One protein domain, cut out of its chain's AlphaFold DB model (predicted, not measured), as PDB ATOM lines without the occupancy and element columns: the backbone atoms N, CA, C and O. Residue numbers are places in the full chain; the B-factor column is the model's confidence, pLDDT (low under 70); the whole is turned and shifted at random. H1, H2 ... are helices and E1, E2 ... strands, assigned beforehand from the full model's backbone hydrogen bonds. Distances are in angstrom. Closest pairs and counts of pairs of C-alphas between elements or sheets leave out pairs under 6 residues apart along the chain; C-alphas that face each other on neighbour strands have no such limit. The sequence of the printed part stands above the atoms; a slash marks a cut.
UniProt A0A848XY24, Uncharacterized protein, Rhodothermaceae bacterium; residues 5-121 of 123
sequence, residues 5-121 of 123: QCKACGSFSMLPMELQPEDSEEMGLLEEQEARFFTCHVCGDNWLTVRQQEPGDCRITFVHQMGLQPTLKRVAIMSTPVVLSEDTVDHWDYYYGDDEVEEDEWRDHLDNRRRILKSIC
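This is residues 5 to 121 of the 123 residues of an uncharacterized protein of Rhodothermaceae bacterium (UniProt A0A848XY24). A single, twisted wall of six antiparallel strands has one long helix, H2, packed slantwise over one face at its E5 and E6 end. The short helix H1 lies off the sheet, in the stretch that leads from E1 to E2. The printed part has 117 residues with two named helices and six named strands, in the order E1 H1 E2 E3 E4 E5 E6 H2 along the chain. The sheet's order is E1 - E2 - E3 - E4 - E5 - E6, and the class is mixed, helices and strands. The whole is compact, with a radius of gyration of the C-alphas of 14.6 A and spans of 44 by 33 by 26 A.

E1, residues 12 to 17, begins with C-alpha 12 at (462.209, 333.964, 417.402) and is 15.1 A long. H1 is residues 21 to 26, 8.7 A. E2, residues 34 to 40, measures 20.7 A, and E3, residues 46 to 54 and the longest strand, 26.5 A, from C-alpha 46 at (470.514, 324.342, 421.164). E4, residues 57 to 64, is 22.7 A; E5, residues 72 to 78, is 20.2 A; E6, residues 91 to 96, is 17.2 A. H2, residues 103 to 120, is 26.1 A and ends with C-alpha 120 at (467.973, 331.984, 433.322).

The edge strands are E1 and E6. E1 and E2 are antiparallel at 145 degrees, with N 17 and O 37 at 2.8 A. E2 to E6 form a meander, each strand the antiparallel neighbour of the one before, and each successive pair is a hairpin. N 36 and O 49 are 2.8 A apart between E2 and E3, N 50 and O 61 2.8 A between E3 and E4, N 60 and O 76 3.0 A between E4 and E5, and N 75 and O 93 2.8 A between E5 and E6. Residues 95 to 96 of E6 also pair antiparallel with residues 99 to 100. H2 is on the sheet, giving two layers, a helix on one face of a sheet. Its height over the sheet is 9.7 A. It lies over E5 and E6, slantwise to the strands, at 48 degrees to E5 on the local plane. Its closest C-alphas to E6 are those of Tyr 94 and Glu 103, 6.1 A. H1 is not on the sheet and is apart from H2. In H1 and H2 every O i to N i+4 pair is within hydrogen-bond range.

The two C-alphas farthest apart, those of Pro 55 and Ser 119, are 44.3 A from each other. The printed part, residues 5 to 121, has no cut. The link from E5 to E6, 12 residues, is long. Mean pLDDT of the printed part is 84.8; residues 21 to 32, residue 56 and residues 80 to 87 are under 70.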
ATOM      1  N   GLN A   5     461.401 329.705 416.012       92.19
ATOM      2  CA  GLN A   5     460.939 329.904 417.378       92.19
ATOM      3  C   GLN A   5     461.651 328.918 418.311       92.19
ATOM      4  O   GLN A   5     461.632 327.707 418.090       92.19
ATOM      5  N   CYS A   6     462.281 329.429 419.366       91.88
ATOM      6  CA  CYS A   6     462.908 328.601 420.384       91.88
ATOM      7  C   CYS A   6     461.848 327.874 421.216       91.88
ATOM      8  O   CYS A   6     460.940 328.503 421.758       91.88
ATOM      9  N   LYS A   7     462.000 326.555 421.376       91.50
ATOM     10  CA  LYS A   7     461.077 325.722 422.162       91.50
ATOM     11  C   LYS A   7     461.243 325.898 423.678       91.50
ATOM     12  O   LYS A   7     460.327 325.559 424.416       91.50
ATOM     13  N   ALA A   8     462.372 326.436 424.144       92.06
ATOM     14  CA  ALA A   8     462.589 326.730 425.561       92.06
ATOM     15  C   ALA A   8     461.999 328.088 425.981       92.06
ATOM     16  O   ALA A   8     461.177 328.152 426.896       92.06
ATOM     17  N   CYS A   9     462.389 329.183 425.317       91.06
ATOM     18  CA  CYS A   9     461.987 330.542 425.711       91.06
ATOM     19  C   CYS A   9     460.858 331.154 424.865       91.06
ATOM     20  O   CYS A   9     460.310 332.185 425.246       91.06
ATOM     21  N   GLY A  10     460.492 330.553 423.728       90.31
ATOM     22  CA  GLY A  10     459.455 331.069 422.824       90.31
ATOM     23  C   GLY A  10     459.905 332.216 421.909       90.31
ATOM     24  O   GLY A  10     459.119 332.659 421.072       90.31
ATOM     25  N   SER A  11     461.148 332.693 422.032       90.19
ATOM     26  CA  SER A  11     461.702 333.778 421.214       90.19
ATOM     27  C   SER A  11     462.005 333.318 419.784       90.19
ATOM     28  O   SER A  11     462.560 332.239 419.580       90.19
ATOM     29  N   PHE A  12     461.750 334.168 418.786       90.44
ATOM     30  CA  PHE A  12     462.209 333.964 417.402       90.44
ATOM     31  C   PHE A  12     463.692 334.340 417.278       90.44
ATOM     32  O   PHE A  12     464.050 335.404 416.771       90.44
ATOM     33  N   SER A  13     464.557 333.496 417.836       88.25
ATOM     34  CA  SER A  13     465.999 333.752 417.976       88.25
ATOM     35  C   SER A  13     466.864 332.515 417.717       88.25
ATOM     36  O   SER A  13     468.077 332.572 417.888       88.25
ATOM     37  N   MET A  14     466.260 331.402 417.294       91.44
ATOM     38  CA  MET A  14     467.022 330.237 416.854       91.44
ATOM     39  C   MET A  14     467.610 330.505 415.472       91.44
ATOM     40  O   MET A  14     466.869 330.842 414.539       91.44
ATOM     41  N   LEU A  15     468.918 330.316 415.343       87.88
ATOM     42  CA  LEU A  15     469.642 330.437 414.082       87.88
ATOM     43  C   LEU A  15     470.449 329.162 413.810       87.88
ATOM     44  O   LEU A  15     470.942 328.552 414.765       87.88
ATOM     45  N   PRO A  16     470.566 328.744 412.536       86.94
ATOM     46  CA  PRO A  16     471.542 327.740 412.154       86.94
ATOM     47  C   PRO A  16     472.948 328.328 412.311       86.94
ATOM     48  O   PRO A  16     473.191 329.479 411.947       86.94
ATOM     49  N   MET A  17     473.856 327.526 412.839       83.00
ATOM     50  CA  MET A  17     475.279 327.816 412.912       83.00
ATOM     51  C   MET A  17     475.990 326.934 411.893       83.00
ATOM     52  O   MET A  17     475.676 325.746 411.765       83.00
ATOM     53  N   GLU A  18     476.938 327.519 411.172       75.38
ATOM     54  CA  GLU A  18     477.880 326.739 410.377       75.38
ATOM     55  C   GLU A  18     478.792 325.984 411.345       75.38
ATOM     56  O   GLU A  18     479.368 326.587 412.250       75.38
ATOM     57  N   LEU A  19     478.863 324.662 411.188       72.50
ATOM     58  CA  LEU A  19     479.859 323.852 411.877       72.50
ATOM     59  C   LEU A  19     481.175 324.047 411.141       72.50
ATOM     60  O   LEU A  19     481.224 323.866 409.919       72.50
ATOM     61  N   GLN A  20     482.224 324.434 411.857       71.31
ATOM     62  CA  GLN A  20     483.534 324.458 411.234       71.31
ATOM     63  C   GLN A  20     484.024 323.016 411.015       71.31
ATOM     64  O   GLN A  20     483.581 322.092 411.707       71.31
ATOM     65  N   PRO A  21     484.928 322.783 410.048       66.38
ATOM     66  CA  PRO A  21     485.512 321.460 409.836       66.38
ATOM     67  C   PRO A  21     486.167 320.900 411.108       66.38
ATOM     68  O   PRO A  21     485.995 319.728 411.415       66.38
ATOM     69  N   GLU A  22     486.819 321.763 411.892       66.19
ATOM     70  CA  GLU A  22     487.418 321.431 413.192       66.19
ATOM     71  C   GLU A  22     486.390 320.938 414.224       66.19
ATOM     72  O   GLU A  22     486.621 319.920 414.875       66.19
ATOM     73  N   ASP A  23     485.222 321.587 414.307       66.12
ATOM     74  CA  ASP A  23     484.122 321.138 415.170       66.12
ATOM     75  C   ASP A  23     483.605 319.767 414.709       66.12
ATOM     76  O   ASP A  23     483.291 318.894 415.513       66.12
ATOM     77  N   SER A  24     483.541 319.557 413.393       63.34
ATOM     78  CA  SER A  24     483.050 318.311 412.803       63.34
ATOM     79  C   SER A  24     483.997 317.137 413.077       63.34
ATOM     80  O   SER A  24     483.533 316.045 413.409       63.34
ATOM     81  N   GLU A  25     485.310 317.372 413.008       61.75
ATOM     82  CA  GLU A  25     486.346 316.395 413.356       61.75
ATOM     83  C   GLU A  25     486.335 316.048 414.853       61.75
ATOM     84  O   GLU A  25     486.372 314.866 415.201       61.75
ATOM     85  N   GLU A  26     486.221 317.040 415.747       61.03
ATOM     86  CA  GLU A  26     486.126 316.810 417.200       61.03
ATOM     87  C   GLU A  26     484.868 316.006 417.568       61.03
ATOM     88  O   GLU A  26     484.878 315.175 418.478       61.03
ATOM     89  N   MET A  27     483.790 316.205 416.812       64.69
ATOM     90  CA  MET A  27     482.525 315.490 416.970       64.69
ATOM     91  C   MET A  27     482.503 314.119 416.278       64.69
ATOM     92  O   MET A  27     481.493 313.417 416.363       64.69
ATOM     93  N   GLY A  28     483.591 313.722 415.607       64.31
ATOM     94  CA  GLY A  28     483.706 312.440 414.908       64.31
ATOM     95  C   GLY A  28     482.776 312.301 413.698       64.31
ATOM     96  O   GLY A  28     482.419 311.182 413.326       64.31
ATOM     97  N   LEU A  29     482.350 313.417 413.101       68.75
ATOM     98  CA  LEU A  29     481.508 313.425 411.909       68.75
ATOM     99  C   LEU A  29     482.357 313.080 410.679       68.75
ATOM    100  O   LEU A  29     483.412 313.667 410.453       68.75
ATOM    101  N   LEU A  30     481.899 312.120 409.876       64.50
ATOM    102  CA  LEU A  30     482.539 311.785 408.598       64.50
ATOM    103  C   LEU A  30     482.194 312.845 407.537       64.50
ATOM    104  O   LEU A  30     481.111 313.423 407.590       64.50
ATOM    105  N   GLU A  31     483.058 313.041 406.532       60.06
ATOM    106  CA  GLU A  31     482.857 314.024 405.442       60.06
ATOM    107  C   GLU A  31     481.521 313.855 404.685       60.06
ATOM    108  O   GLU A  31     481.005 314.807 404.105       60.06
ATOM    109  N   GLU A  32     480.943 312.650 404.703       62.34
ATOM    110  CA  GLU A  32     479.674 312.320 404.041       62.34
ATOM    111  C   GLU A  32     478.427 312.617 404.901       62.34
ATOM    112  O   GLU A  32     477.298 312.466 404.428       62.34
ATOM    113  N   GLN A  33     478.594 313.022 406.166       72.12
ATOM    114  CA  GLN A  33     477.482 313.311 407.073       72.12
ATOM    115  C   GLN A  33     477.030 314.769 406.949       72.12
ATOM    116  O   GLN A  33     477.806 315.706 407.122       72.12
ATOM    117  N   GLU A  34     475.733 314.982 406.719       80.56
ATOM    118  CA  GLU A  34     475.160 316.328 406.746       80.56
ATOM    119  C   GLU A  34     474.830 316.709 408.192       80.56
ATOM    120  O   GLU A  34     473.872 316.195 408.778       80.56
ATOM    121  N   ALA A  35     475.594 317.639 408.768       85.62
ATOM    122  CA  ALA A  35     475.354 318.139 410.115       85.62
ATOM    123  C   ALA A  35     474.880 319.599 410.131       85.62
ATOM    124  O   ALA A  35     475.303 320.435 409.333       85.62
ATOM    125  N   ARG A  36     473.955 319.912 411.042       88.50
ATOM    126  CA  ARG A  36     473.413 321.260 411.253       88.50
ATOM    127  C   ARG A  36     473.269 321.533 412.738       88.50
ATOM    128  O   ARG A  36     472.548 320.811 413.424       88.50
ATOM    129  N   PHE A  37     473.894 322.600 413.218       90.38
ATOM    130  CA  PHE A  37     473.742 323.055 414.595       90.38
ATOM    131  C   PHE A  37     472.790 324.247 414.662       90.38
ATOM    132  O   PHE A  37     472.809 325.121 413.800       90.38
ATOM    133  N   PHE A  38     471.944 324.287 415.684       91.94
ATOM    134  CA  PHE A  38     471.017 325.384 415.934       91.94
ATOM    135  C   PHE A  38     471.173 325.857 417.366       91.94
ATOM    136  O   PHE A  38     471.191 325.037 418.278       91.94
ATOM    137  N   THR A  39     471.199 327.170 417.577       92.62
ATOM    138  CA  THR A  39     471.292 327.759 418.919       92.62
ATOM    139  C   THR A  39     470.369 328.963 419.083       92.62
ATOM    140  O   THR A  39     470.126 329.718 418.139       92.62
ATOM    141  N   CYS A  40     469.816 329.127 420.281       92.25
ATOM    142  CA  CYS A  40     469.047 330.293 420.685       92.25
ATOM    143  C   CYS A  40     469.972 331.348 421.287       92.25
ATOM    144  O   CYS A  40     470.525 331.138 422.365       92.25
ATOM    145  N   HIS A  41     470.029 332.541 420.699       89.44
ATOM    146  CA  HIS A  41     470.829 333.636 421.267       89.44
ATOM    147  C   HIS A  41     470.228 334.281 422.527       89.44
ATOM    148  O   HIS A  41     470.875 335.124 423.140       89.44
ATOM    149  N   VAL A  42     469.005 333.906 422.916       90.00
ATOM    150  CA  VAL A  42     468.351 334.402 424.141       90.00
ATOM    151  C   VAL A  42     468.574 333.452 425.314       90.00
ATOM    152  O   VAL A  42     468.892 333.896 426.411       90.00
ATOM    153  N   CYS A  43     468.381 332.148 425.096       91.38
ATOM    154  CA  CYS A  43     468.380 331.156 426.175       91.38
ATOM    155  C   CYS A  43     469.497 330.128 426.128       91.38
ATOM    156  O   CYS A  43     469.632 329.349 427.066       91.38
ATOM    157  N   GLY A  44     470.260 330.078 425.037       90.69
ATOM    158  CA  GLY A  44     471.264 329.044 424.820       90.69
ATOM    159  C   GLY A  44     470.695 327.649 424.534       90.69
ATOM    160  O   GLY A  44     471.484 326.717 424.394       90.69
ATOM    161  N   ASP A  45     469.365 327.476 424.422       94.00
ATOM    162  CA  ASP A  45     468.782 326.209 423.951       94.00
ATOM    163  C   ASP A  45     469.326 325.921 422.562       94.00
ATOM    164  O   ASP A  45     469.324 326.791 421.688       94.00
ATOM    165  N   ASN A  46     469.819 324.711 422.375       93.44
ATOM    166  CA  ASN A  46     470.514 324.342 421.164       93.44
ATOM    167  C   ASN A  46     470.277 322.871 420.839       93.44
ATOM    168  O   ASN A  46     469.889 322.077 421.703       93.44
ATOM    169  N   TRP A  47     470.479 322.514 419.578       93.94
ATOM    170  CA  TRP A  47     470.570 321.121 419.175       93.94
ATOM    171  C   TRP A  47     471.445 320.972 417.937       93.94
ATOM    172  O   TRP A  47     471.531 321.865 417.094       93.94
ATOM    173  N   LEU A  48     472.043 319.799 417.820       91.69
ATOM    174  CA  LEU A  48     472.724 319.326 416.631       91.69
ATOM    175  C   LEU A  48     471.832 318.311 415.924       91.69
ATOM    176  O   LEU A  48     471.260 317.431 416.565       91.69
ATOM    177  N   THR A  49     471.744 318.409 414.608       89.81
ATOM    178  CA  THR A  49     471.198 317.371 413.739       89.81
ATOM    179  C   THR A  49     472.334 316.790 412.916       89.81
ATOM    180  O   THR A  49     473.051 317.551 412.279       89.81
ATOM    181  N   VAL A  50     472.474 315.468 412.909       89.00
ATOM    182  CA  VAL A  50     473.432 314.733 412.077       89.00
ATOM    183  C   VAL A  50     472.653 313.739 411.243       89.00
ATOM    184  O   VAL A  50     471.932 312.901 411.785       89.00
ATOM    185  N   ARG A  51     472.787 313.834 409.928       86.38
ATOM    186  CA  ARG A  51     472.194 312.896 408.989       86.38
ATOM    187  C   ARG A  51     473.276 311.981 408.439       86.38
ATOM    188  O   ARG A  51     474.237 312.446 407.832       86.38
ATOM    189  N   GLN A  52     473.058 310.684 408.607       83.94
ATOM    190  CA  GLN A  52     473.857 309.623 408.017       83.94
ATOM    191  C   GLN A  52     472.989 308.872 407.011       83.94
ATOM    192  O   GLN A  52     471.896 308.402 407.343       83.94
ATOM    193  N   GLN A  53     473.467 308.792 405.774       79.31
ATOM    194  CA  GLN A  53     472.790 308.074 404.708       79.31
ATOM    195  C   GLN A  53     473.627 306.866 404.303       79.31
ATOM    196  O   GLN A  53     474.757 307.010 403.846       79.31
ATOM    197  N   GLU A  54     473.038 305.684 404.423       76.69
ATOM    198  CA  GLU A  54     473.586 304.435 403.913       76.69
ATOM    199  C   GLU A  54     472.677 303.891 402.794       76.69
ATOM    200  O   GLU A  54     471.532 304.333 402.633       76.69
ATOM    201  N   PRO A  55     473.154 302.955 401.954       73.19
ATOM    202  CA  PRO A  55     472.319 302.344 400.925       73.19
ATOM    203  C   PRO A  55     471.104 301.611 401.527       73.19
ATOM    204  O   PRO A  55     471.207 300.468 401.958       73.19
ATOM    205  N   GLY A  56     469.939 302.263 401.515       69.69
ATOM    206  CA  GLY A  56     468.670 301.698 401.992       69.69
ATOM    207  C   GLY A  56     468.331 301.962 403.464       69.69
ATOM    208  O   GLY A  56     467.262 301.542 403.894       69.69
ATOM    209  N   ASP A  57     469.185 302.673 404.208       77.62
ATOM    210  CA  ASP A  57     468.921 303.115 405.587       77.62
ATOM    211  C   ASP A  57     469.323 304.592 405.732       77.62
ATOM    212  O   ASP A  57     470.363 305.035 405.239       77.62
ATOM    213  N   CYS A  58     468.474 305.388 406.367       85.06
ATOM    214  CA  CYS A  58     468.718 306.793 406.642       85.06
ATOM    215  C   CYS A  58     468.474 307.043 408.124       85.06
ATOM    216  O   CYS A  58     467.365 306.866 408.628       85.06
ATOM    217  N   ARG A  59     469.511 307.519 408.812       88.88
ATOM    218  CA  ARG A  59     469.450 307.829 410.238       88.88
ATOM    219  C   ARG A  59     469.666 309.307 410.457       88.88
ATOM    220  O   ARG A  59     470.599 309.901 409.912       88.88
ATOM    221  N   ILE A  60     468.805 309.907 411.269       89.38
ATOM    222  CA  ILE A  60     468.936 311.310 411.652       89.38
ATOM    223  C   ILE A  60     469.018 311.393 413.169       89.38
ATOM    224  O   ILE A  60     468.039 311.177 413.880       89.38
ATOM    225  N   THR A  61     470.207 311.723 413.658       91.50
ATOM    226  CA  THR A  61     470.490 311.894 415.079       91.50
ATOM    227  C   THR A  61     470.265 313.344 415.476       91.50
ATOM    228  O   THR A  61     470.764 314.265 414.831       91.50
ATOM    229  N   PHE A  62     469.544 313.551 416.571       92.94
ATOM    230  CA  PHE A  62     469.354 314.845 417.209       92.94
ATOM    231  C   PHE A  62     470.013 314.819 418.584       92.94
ATOM    232  O   PHE A  62     469.602 314.036 419.438       92.94
ATOM    233  N   VAL A  63     470.993 315.690 418.816       93.88
ATOM    234  CA  VAL A  63     471.628 315.877 420.128       93.88
ATOM    235  C   VAL A  63     471.154 317.200 420.706       93.88
ATOM    236  O   VAL A  63     471.421 318.260 420.146       93.88
ATOM    237  N   HIS A  64     470.422 317.144 421.811       93.56
ATOM    238  CA  HIS A  64     469.820 318.303 422.453       93.56
ATOM    239  C   HIS A  64     470.710 318.855 423.562       93.56
ATOM    240  O   HIS A  64     471.201 318.109 424.410       93.56
ATOM    241  N   GLN A  65     470.845 320.184 423.576       87.94
ATOM    242  CA  GLN A  65     471.642 320.938 424.542       87.94
ATOM    243  C   GLN A  65     473.067 320.391 424.619       87.94
ATOM    244  O   GLN A  65     473.563 319.996 425.676       87.94
ATOM    245  N   MET A  66     473.688 320.345 423.442       82.88
ATOM    246  CA  MET A  66     475.057 319.911 423.229       82.88
ATOM    247  C   MET A  66     475.999 320.656 424.188       82.88
ATOM    248  O   MET A  66     475.847 321.855 424.425       82.88
ATOM    249  N   GLY A  67     476.936 319.912 424.782       80.69
ATOM    250  CA  GLY A  67     477.830 320.400 425.838       80.69
ATOM    251  C   GLY A  67     477.324 320.163 427.268       80.69
ATOM    252  O   GLY A  67     478.102 320.313 428.208       80.69
ATOM    253  N   LEU A  68     476.066 319.744 427.460       86.00
ATOM    254  CA  LEU A  68     475.573 319.279 428.761       86.00
ATOM    255  C   LEU A  68     475.703 317.762 428.900       86.00
ATOM    256  O   LEU A  68     475.377 317.015 427.980       86.00
ATOM    257  N   GLN A  69     476.113 317.327 430.092       88.88
ATOM    258  CA  GLN A  69     476.138 315.921 430.481       88.88
ATOM    259  C   GLN A  69     475.049 315.625 431.526       88.88
ATOM    260  O   GLN A  69     474.844 316.445 432.428       88.88
ATOM    261  N   PRO A  70     474.352 314.475 431.440       92.00
ATOM    262  CA  PRO A  70     474.456 313.438 430.394       92.00
ATOM    263  C   PRO A  70     474.014 313.913 428.998       92.00
ATOM    264  O   PRO A  70     473.239 314.860 428.882       92.00
ATOM    265  N   THR A  71     474.486 313.307 427.914       93.06
ATOM    266  CA  THR A  71     474.022 313.685 426.565       93.06
ATOM    267  C   THR A  71     472.535 313.352 426.401       93.06
ATOM    268  O   THR A  71     472.093 312.306 426.849       93.06
ATOM    269  N   LEU A  72     471.731 314.209 425.769       95.50
ATOM    270  CA  LEU A  72     470.318 313.902 425.506       95.50
ATOM    271  C   LEU A  72     470.103 313.769 424.001       95.50
ATOM    272  O   LEU A  72     470.157 314.761 423.272       95.50
ATOM    273  N   LYS A  73     469.905 312.541 423.524       95.31
ATOM    274  CA  LYS A  73     469.914 312.197 422.096       95.31
ATOM    275  C   LYS A  73     468.626 311.485 421.703       95.31
ATOM    276  O   LYS A  73     468.114 310.690 422.476       95.31
ATOM    277  N   ARG A  74     468.140 311.722 420.487       95.31
ATOM    278  CA  ARG A  74     467.149 310.852 419.838       95.31
ATOM    279  C   ARG A  74     467.527 310.584 418.388       95.31
ATOM    280  O   ARG A  74     468.138 311.449 417.758       95.31
ATOM    281  N   VAL A  75     467.178 309.421 417.859       93.25
ATOM    282  CA  VAL A  75     467.540 308.989 416.504       93.25
ATOM    283  C   VAL A  75     466.277 308.618 415.753       93.25
ATOM    284  O   VAL A  75     465.530 307.762 416.205       93.25
ATOM    285  N   ALA A  76     466.043 309.258 414.612       91.69
ATOM    286  CA  ALA A  76     465.040 308.806 413.659       91.69
ATOM    287  C   ALA A  76     465.659 307.737 412.755       91.69
ATOM    288  O   ALA A  76     466.670 308.017 412.101       91.69
ATOM    289  N   ILE A  77     465.041 306.560 412.700       89.19
ATOM    290  CA  ILE A  77     465.377 305.488 411.758       89.19
ATOM    291  C   ILE A  77     464.368 305.525 410.611       89.19
ATOM    292  O   ILE A  77     463.158 305.588 410.841       89.19
ATOM    293  N   MET A  78     464.866 305.531 409.375       86.62
ATOM    294  CA  MET A  78     464.048 305.681 408.175       86.62
ATOM    295  C   MET A  78     464.555 304.782 407.050       86.62
ATOM    296  O   MET A  78     465.722 304.826 406.671       86.62
ATOM    297  N   SER A  79     463.645 304.065 406.408       76.12
ATOM    298  CA  SER A  79     463.926 303.241 405.229       76.12
ATOM    299  C   SER A  79     463.903 304.023 403.904       76.12
ATOM    300  O   SER A  79     464.264 303.484 402.855       76.12
ATOM    301  N   THR A  80     463.525 305.313 403.915       69.06
ATOM    302  CA  THR A  80     463.582 306.186 402.726       69.06
ATOM    303  C   THR A  80     464.248 307.543 403.006       69.06
ATOM    304  O   THR A  80     463.984 308.170 404.029       69.06
ATOM    305  N   PRO A  81     465.086 308.064 402.085       62.69
ATOM    306  CA  PRO A  81     465.859 309.288 402.313       62.69
ATOM    307  C   PRO A  81     465.112 310.585 401.939       62.69
ATOM    308  O   PRO A  81     465.736 311.642 401.850       62.69
ATOM    309  N   VAL A  82     463.812 310.541 401.626       60.12
ATOM    310  CA  VAL A  82     463.229 311.576 400.752       60.12
ATOM    311  C   VAL A  82     462.833 312.857 401.497       60.12
ATOM    312  O   VAL A  82     463.126 313.923 400.972       60.12
ATOM    313  N   VAL A  83     462.286 312.812 402.717       61.12
ATOM    314  CA  VAL A  83     462.055 313.986 403.597       61.12
ATOM    315  C   VAL A  83     461.815 313.475 405.020       61.12
ATOM    316  O   VAL A  83     461.077 312.507 405.170       61.12
ATOM    317  N   LEU A  84     462.371 314.113 406.061       60.41
ATOM    318  CA  LEU A  84     461.996 313.813 407.452       60.41
ATOM    319  C   LEU A  84     460.640 314.462 407.774       60.41
ATOM    320  O   LEU A  84     460.543 315.677 407.951       60.41
ATOM    321  N   SER A  85     459.603 313.640 407.831       63.09
ATOM    322  CA  SER A  85     458.270 313.949 408.343       63.09
ATOM    323  C   SER A  85     457.868 312.855 409.327       63.09
ATOM    324  O   SER A  85     458.467 311.785 409.325       63.09
ATOM    325  N   GLU A  86     456.856 313.092 410.161       61.38
ATOM    326  CA  GLU A  86     456.368 312.046 411.078       61.38
ATOM    327  C   GLU A  86     455.984 310.763 410.318       61.38
ATOM    328  O   GLU A  86     456.284 309.671 410.783       61.38
ATOM    329  N   ASP A  87     455.453 310.898 409.098       64.06
ATOM    330  CA  ASP A  87     455.037 309.773 408.247       64.06
ATOM    331  C   ASP A  87     456.186 308.951 407.634       64.06
ATOM    332  O   ASP A  87     455.943 307.891 407.062       64.06
ATOM    333  N   THR A  88     457.424 309.451 407.672       74.94
ATOM    334  CA  THR A  88     458.583 308.792 407.043       74.94
ATOM    335  C   THR A  88     459.556 308.202 408.056       74.94
ATOM    336  O   THR A  88     460.529 307.563 407.654       74.94
ATOM    337  N   VAL A  89     459.311 308.415 409.351       83.50
ATOM    338  CA  VAL A  89     460.102 307.817 410.426       83.50
ATOM    339  C   VAL A  89     459.491 306.479 410.807       83.50
ATOM    340  O   VAL A  89     458.359 306.421 411.279       83.50
ATOM    341  N   ASP A  90     460.264 305.411 410.623       86.88
ATOM    342  CA  ASP A  90     459.844 304.057 410.977       86.88
ATOM    343  C   ASP A  90     459.843 303.874 412.501       86.88
ATOM    344  O   ASP A  90     458.924 303.280 413.065       86.88
ATOM    345  N   HIS A  91     460.874 304.400 413.174       89.94
ATOM    346  CA  HIS A  91     461.015 304.332 414.627       89.94
ATOM    347  C   HIS A  91     461.923 305.440 415.190       89.94
ATOM    348  O   HIS A  91     462.751 306.009 414.470       89.94
ATOM    349  N   TRP A  92     461.760 305.726 416.486       93.69
ATOM    350  CA  TRP A  92     462.582 306.656 417.253       93.69
ATOM    351  C   TRP A  92     463.269 305.945 418.413       93.69
ATOM    352  O   TRP A  92     462.586 305.472 419.317       93.69
ATOM    353  N   ASP A  93     464.598 305.998 418.436       95.75
ATOM    354  CA  ASP A  93     465.381 305.593 419.604       95.75
ATOM    355  C   ASP A  93     465.688 306.822 420.468       95.75
ATOM    356  O   ASP A  93     466.051 307.886 419.942       95.75
ATOM    357  N   TYR A  94     465.614 306.685 421.790       97.12
ATOM    358  CA  TYR A  94     465.857 307.767 422.745       97.12
ATOM    359  C   TYR A  94     466.972 307.391 423.719       97.12
ATOM    360  O   TYR A  94     467.039 306.270 424.209       97.12
ATOM    361  N   TYR A  95     467.856 308.346 424.010       96.88
ATOM    362  CA  TYR A  95     469.036 308.118 424.839       96.88
ATOM    363  C   TYR A  95     469.260 309.245 425.847       96.88
ATOM    364  O   TYR A  95     469.148 310.436 425.510       96.88
ATOM    365  N   TYR A  96     469.660 308.858 427.057       95.88
ATOM    366  CA  TYR A  96     470.145 309.738 428.116       95.88
ATOM    367  C   TYR A  96     471.522 309.265 428.596       95.88
ATOM    368  O   TYR A  96     471.660 308.261 429.284       95.88
ATOM    369  N   GLY A  97     472.569 309.993 428.214       93.75
ATOM    370  CA  GLY A  97     473.937 309.496 428.276       93.75
ATOM    371  C   GLY A  97     474.136 308.388 427.245       93.75
ATOM    372  O   GLY A  97     473.837 308.588 426.066       93.75
ATOM    373  N   ASP A  98     474.620 307.242 427.717       93.12
ATOM    374  CA  ASP A  98     474.825 306.034 426.913       93.12
ATOM    375  C   ASP A  98     473.656 305.038 427.036       93.12
ATOM    376  O   ASP A  98     473.621 304.040 426.315       93.12
ATOM    377  N   ASP A  99     472.692 305.319 427.918       96.31
ATOM    378  CA  ASP A  99     471.557 304.443 428.194       96.31
ATOM    379  C   ASP A  99     470.381 304.754 427.258       96.31
ATOM    380  O   ASP A  99     470.021 305.917 427.042       96.31
ATOM    381  N   GLU A 100     469.778 303.700 426.706       97.00
ATOM    382  CA  GLU A 100     468.504 303.778 425.989       97.00
ATOM    383  C   GLU A 100     467.360 303.927 426.998       97.00
ATOM    384  O   GLU A 100     467.310 303.216 428.004       97.00
ATOM    385  N   VAL A 101     466.461 304.873 426.739       97.69
ATOM    386  CA  VAL A 101     465.341 305.222 427.622       97.69
ATOM    387  C   VAL A 101     464.043 305.308 426.829       97.69
ATOM    388  O   VAL A 101     464.053 305.467 425.612       97.69
ATOM    389  N   GLU A 102     462.910 305.249 427.520       97.56
ATOM    390  CA  GLU A 102     461.599 305.454 426.898       97.56
ATOM    391  C   GLU A 102     461.382 306.928 426.505       97.56
ATOM    392  O   GLU A 102     461.953 307.851 427.099       97.56
ATOM    393  N   GLU A 103     460.502 307.169 425.528       96.56
ATOM    394  CA  GLU A 103     460.210 308.518 425.020       96.56
ATOM    395  C   GLU A 103     459.758 309.487 426.123       96.56
ATOM    396  O   GLU A 103     460.184 310.646 426.150       96.56
ATOM    397  N   ASP A 104     458.888 309.027 427.021       97.62
ATOM    398  CA  ASP A 104     458.313 309.863 428.078       97.62
ATOM    399  C   ASP A 104     459.392 310.325 429.070       97.62
ATOM    400  O   ASP A 104     459.468 311.510 429.400       97.62
ATOM    401  N   GLU A 105     460.292 309.423 429.468       97.50
ATOM    402  CA  GLU A 105     461.437 309.745 430.328       97.50
ATOM    403  C   GLU A 105     462.390 310.727 429.638       97.50
ATOM    404  O   GLU A 105     462.812 311.739 430.212       97.50
ATOM    405  N   TRP A 106     462.687 310.482 428.362       97.69
ATOM    406  CA  TRP A 106     463.514 311.374 427.561       97.69
ATOM    407  C   TRP A 106     462.923 312.787 427.468       97.69
ATOM    408  O   TRP A 106     463.634 313.795 427.590       97.69
ATOM    409  N   ARG A 107     461.605 312.874 427.270       96.69
ATOM    410  CA  ARG A 107     460.859 314.131 427.174       96.69
ATOM    411  C   ARG A 107     460.877 314.889 428.495       96.69
ATOM    412  O   ARG A 107     461.126 316.097 428.478       96.69
ATOM    413  N   ASP A 108     460.719 314.197 429.619       97.50
ATOM    414  CA  ASP A 108     460.829 314.786 430.955       97.50
ATOM    415  C   ASP A 108     462.217 315.402 431.189       97.50
ATOM    416  O   ASP A 108     462.331 316.535 431.681       97.50
ATOM    417  N   HIS A 109     463.286 314.717 430.771       96.69
ATOM    418  CA  HIS A 109     464.641 315.267 430.830       96.69
ATOM    419  C   HIS A 109     464.804 316.522 429.967       96.69
ATOM    420  O   HIS A 109     465.364 317.519 430.443       96.69
ATOM    421  N   LEU A 110     464.310 316.510 428.725       96.00
ATOM    422  CA  LEU A 110     464.383 317.667 427.828       96.00
ATOM    423  C   LEU A 110     463.637 318.872 428.406       96.00
ATOM    424  O   LEU A 110     464.172 319.986 428.453       96.00
ATOM    425  N   ASP A 111     462.407 318.655 428.860       95.25
ATOM    426  CA  ASP A 111     461.548 319.710 429.383       95.25
ATOM    427  C   ASP A 111     462.111 320.297 430.676       95.25
ATOM    428  O   ASP A 111     462.092 321.520 430.859       95.25
ATOM    429  N   ASN A 112     462.692 319.465 431.543       94.62
ATOM    430  CA  ASN A 112     463.386 319.938 432.733       94.62
ATOM    431  C   ASN A 112     464.561 320.860 432.372       94.62
ATOM    432  O   ASN A 112     464.663 321.975 432.891       94.62
ATOM    433  N   ARG A 113     465.420 320.455 431.429       94.12
ATOM    434  CA  ARG A 113     466.556 321.288 431.009       94.12
ATOM    435  C   ARG A 113     466.100 322.596 430.366       94.12
ATOM    436  O   ARG A 113     466.651 323.653 430.663       94.12
ATOM    437  N   ARG A 114     465.072 322.564 429.514       94.06
ATOM    438  CA  ARG A 114     464.504 323.781 428.908       94.06
ATOM    439  C   ARG A 114     463.879 324.712 429.936       94.06
ATOM    440  O   ARG A 114     464.013 325.926 429.804       94.06
ATOM    441  N   ARG A 115     463.232 324.172 430.971       92.00
ATOM    442  CA  ARG A 115     462.698 324.961 432.088       92.00
ATOM    443  C   ARG A 115     463.814 325.707 432.821       92.00
ATOM    444  O   ARG A 115     463.636 326.882 433.130       92.00
ATOM    445  N   ILE A 116     464.960 325.059 433.035       90.12
ATOM    446  CA  ILE A 116     466.146 325.693 433.629       90.12
ATOM    447  C   ILE A 116     466.653 326.826 432.728       90.12
ATOM    448  O   ILE A 116     466.767 327.956 433.200       90.12
ATOM    449  N   LEU A 117     466.866 326.578 431.430       89.88
ATOM    450  CA  LEU A 117     467.294 327.628 430.491       89.88
ATOM    451  C   LEU A 117     466.322 328.813 430.467       89.88
ATOM    452  O   LEU A 117     466.735 329.966 430.560       89.88
ATOM    453  N   LYS A 118     465.016 328.531 430.430       87.25
ATOM    454  CA  LYS A 118     463.969 329.554 430.481       87.25
ATOM    455  C   LYS A 118     464.021 330.378 431.769       87.25
ATOM    456  O   LYS A 118     463.723 331.562 431.722       87.25
ATOM    457  N   SER A 119     464.387 329.776 432.902       85.38
ATOM    458  CA  SER A 119     464.510 330.501 434.174       85.38
ATOM    459  C   SER A 119     465.712 331.452 434.218       85.38
ATOM    460  O   SER A 119     465.674 332.443 434.940       85.38
ATOM    461  N   ILE A 120     466.753 331.169 433.427       77.50
ATOM    462  CA  ILE A 120     467.973 331.984 433.322       77.50
ATOM    463  C   ILE A 120     467.793 333.115 432.300       77.50
ATOM    464  O   ILE A 120     468.427 334.164 432.427       77.50
ATOM    465  N   CYS A 121     466.890 332.947 431.329       73.25
ATOM    466  CA  CYS A 121     466.432 334.026 430.457       73.25
ATOM    467  C   CYS A 121     465.724 335.117 431.241       73.25
ATOM    468  O   CYS A 121     464.502 335.136 431.377       73.25
TER     469      CYS A 121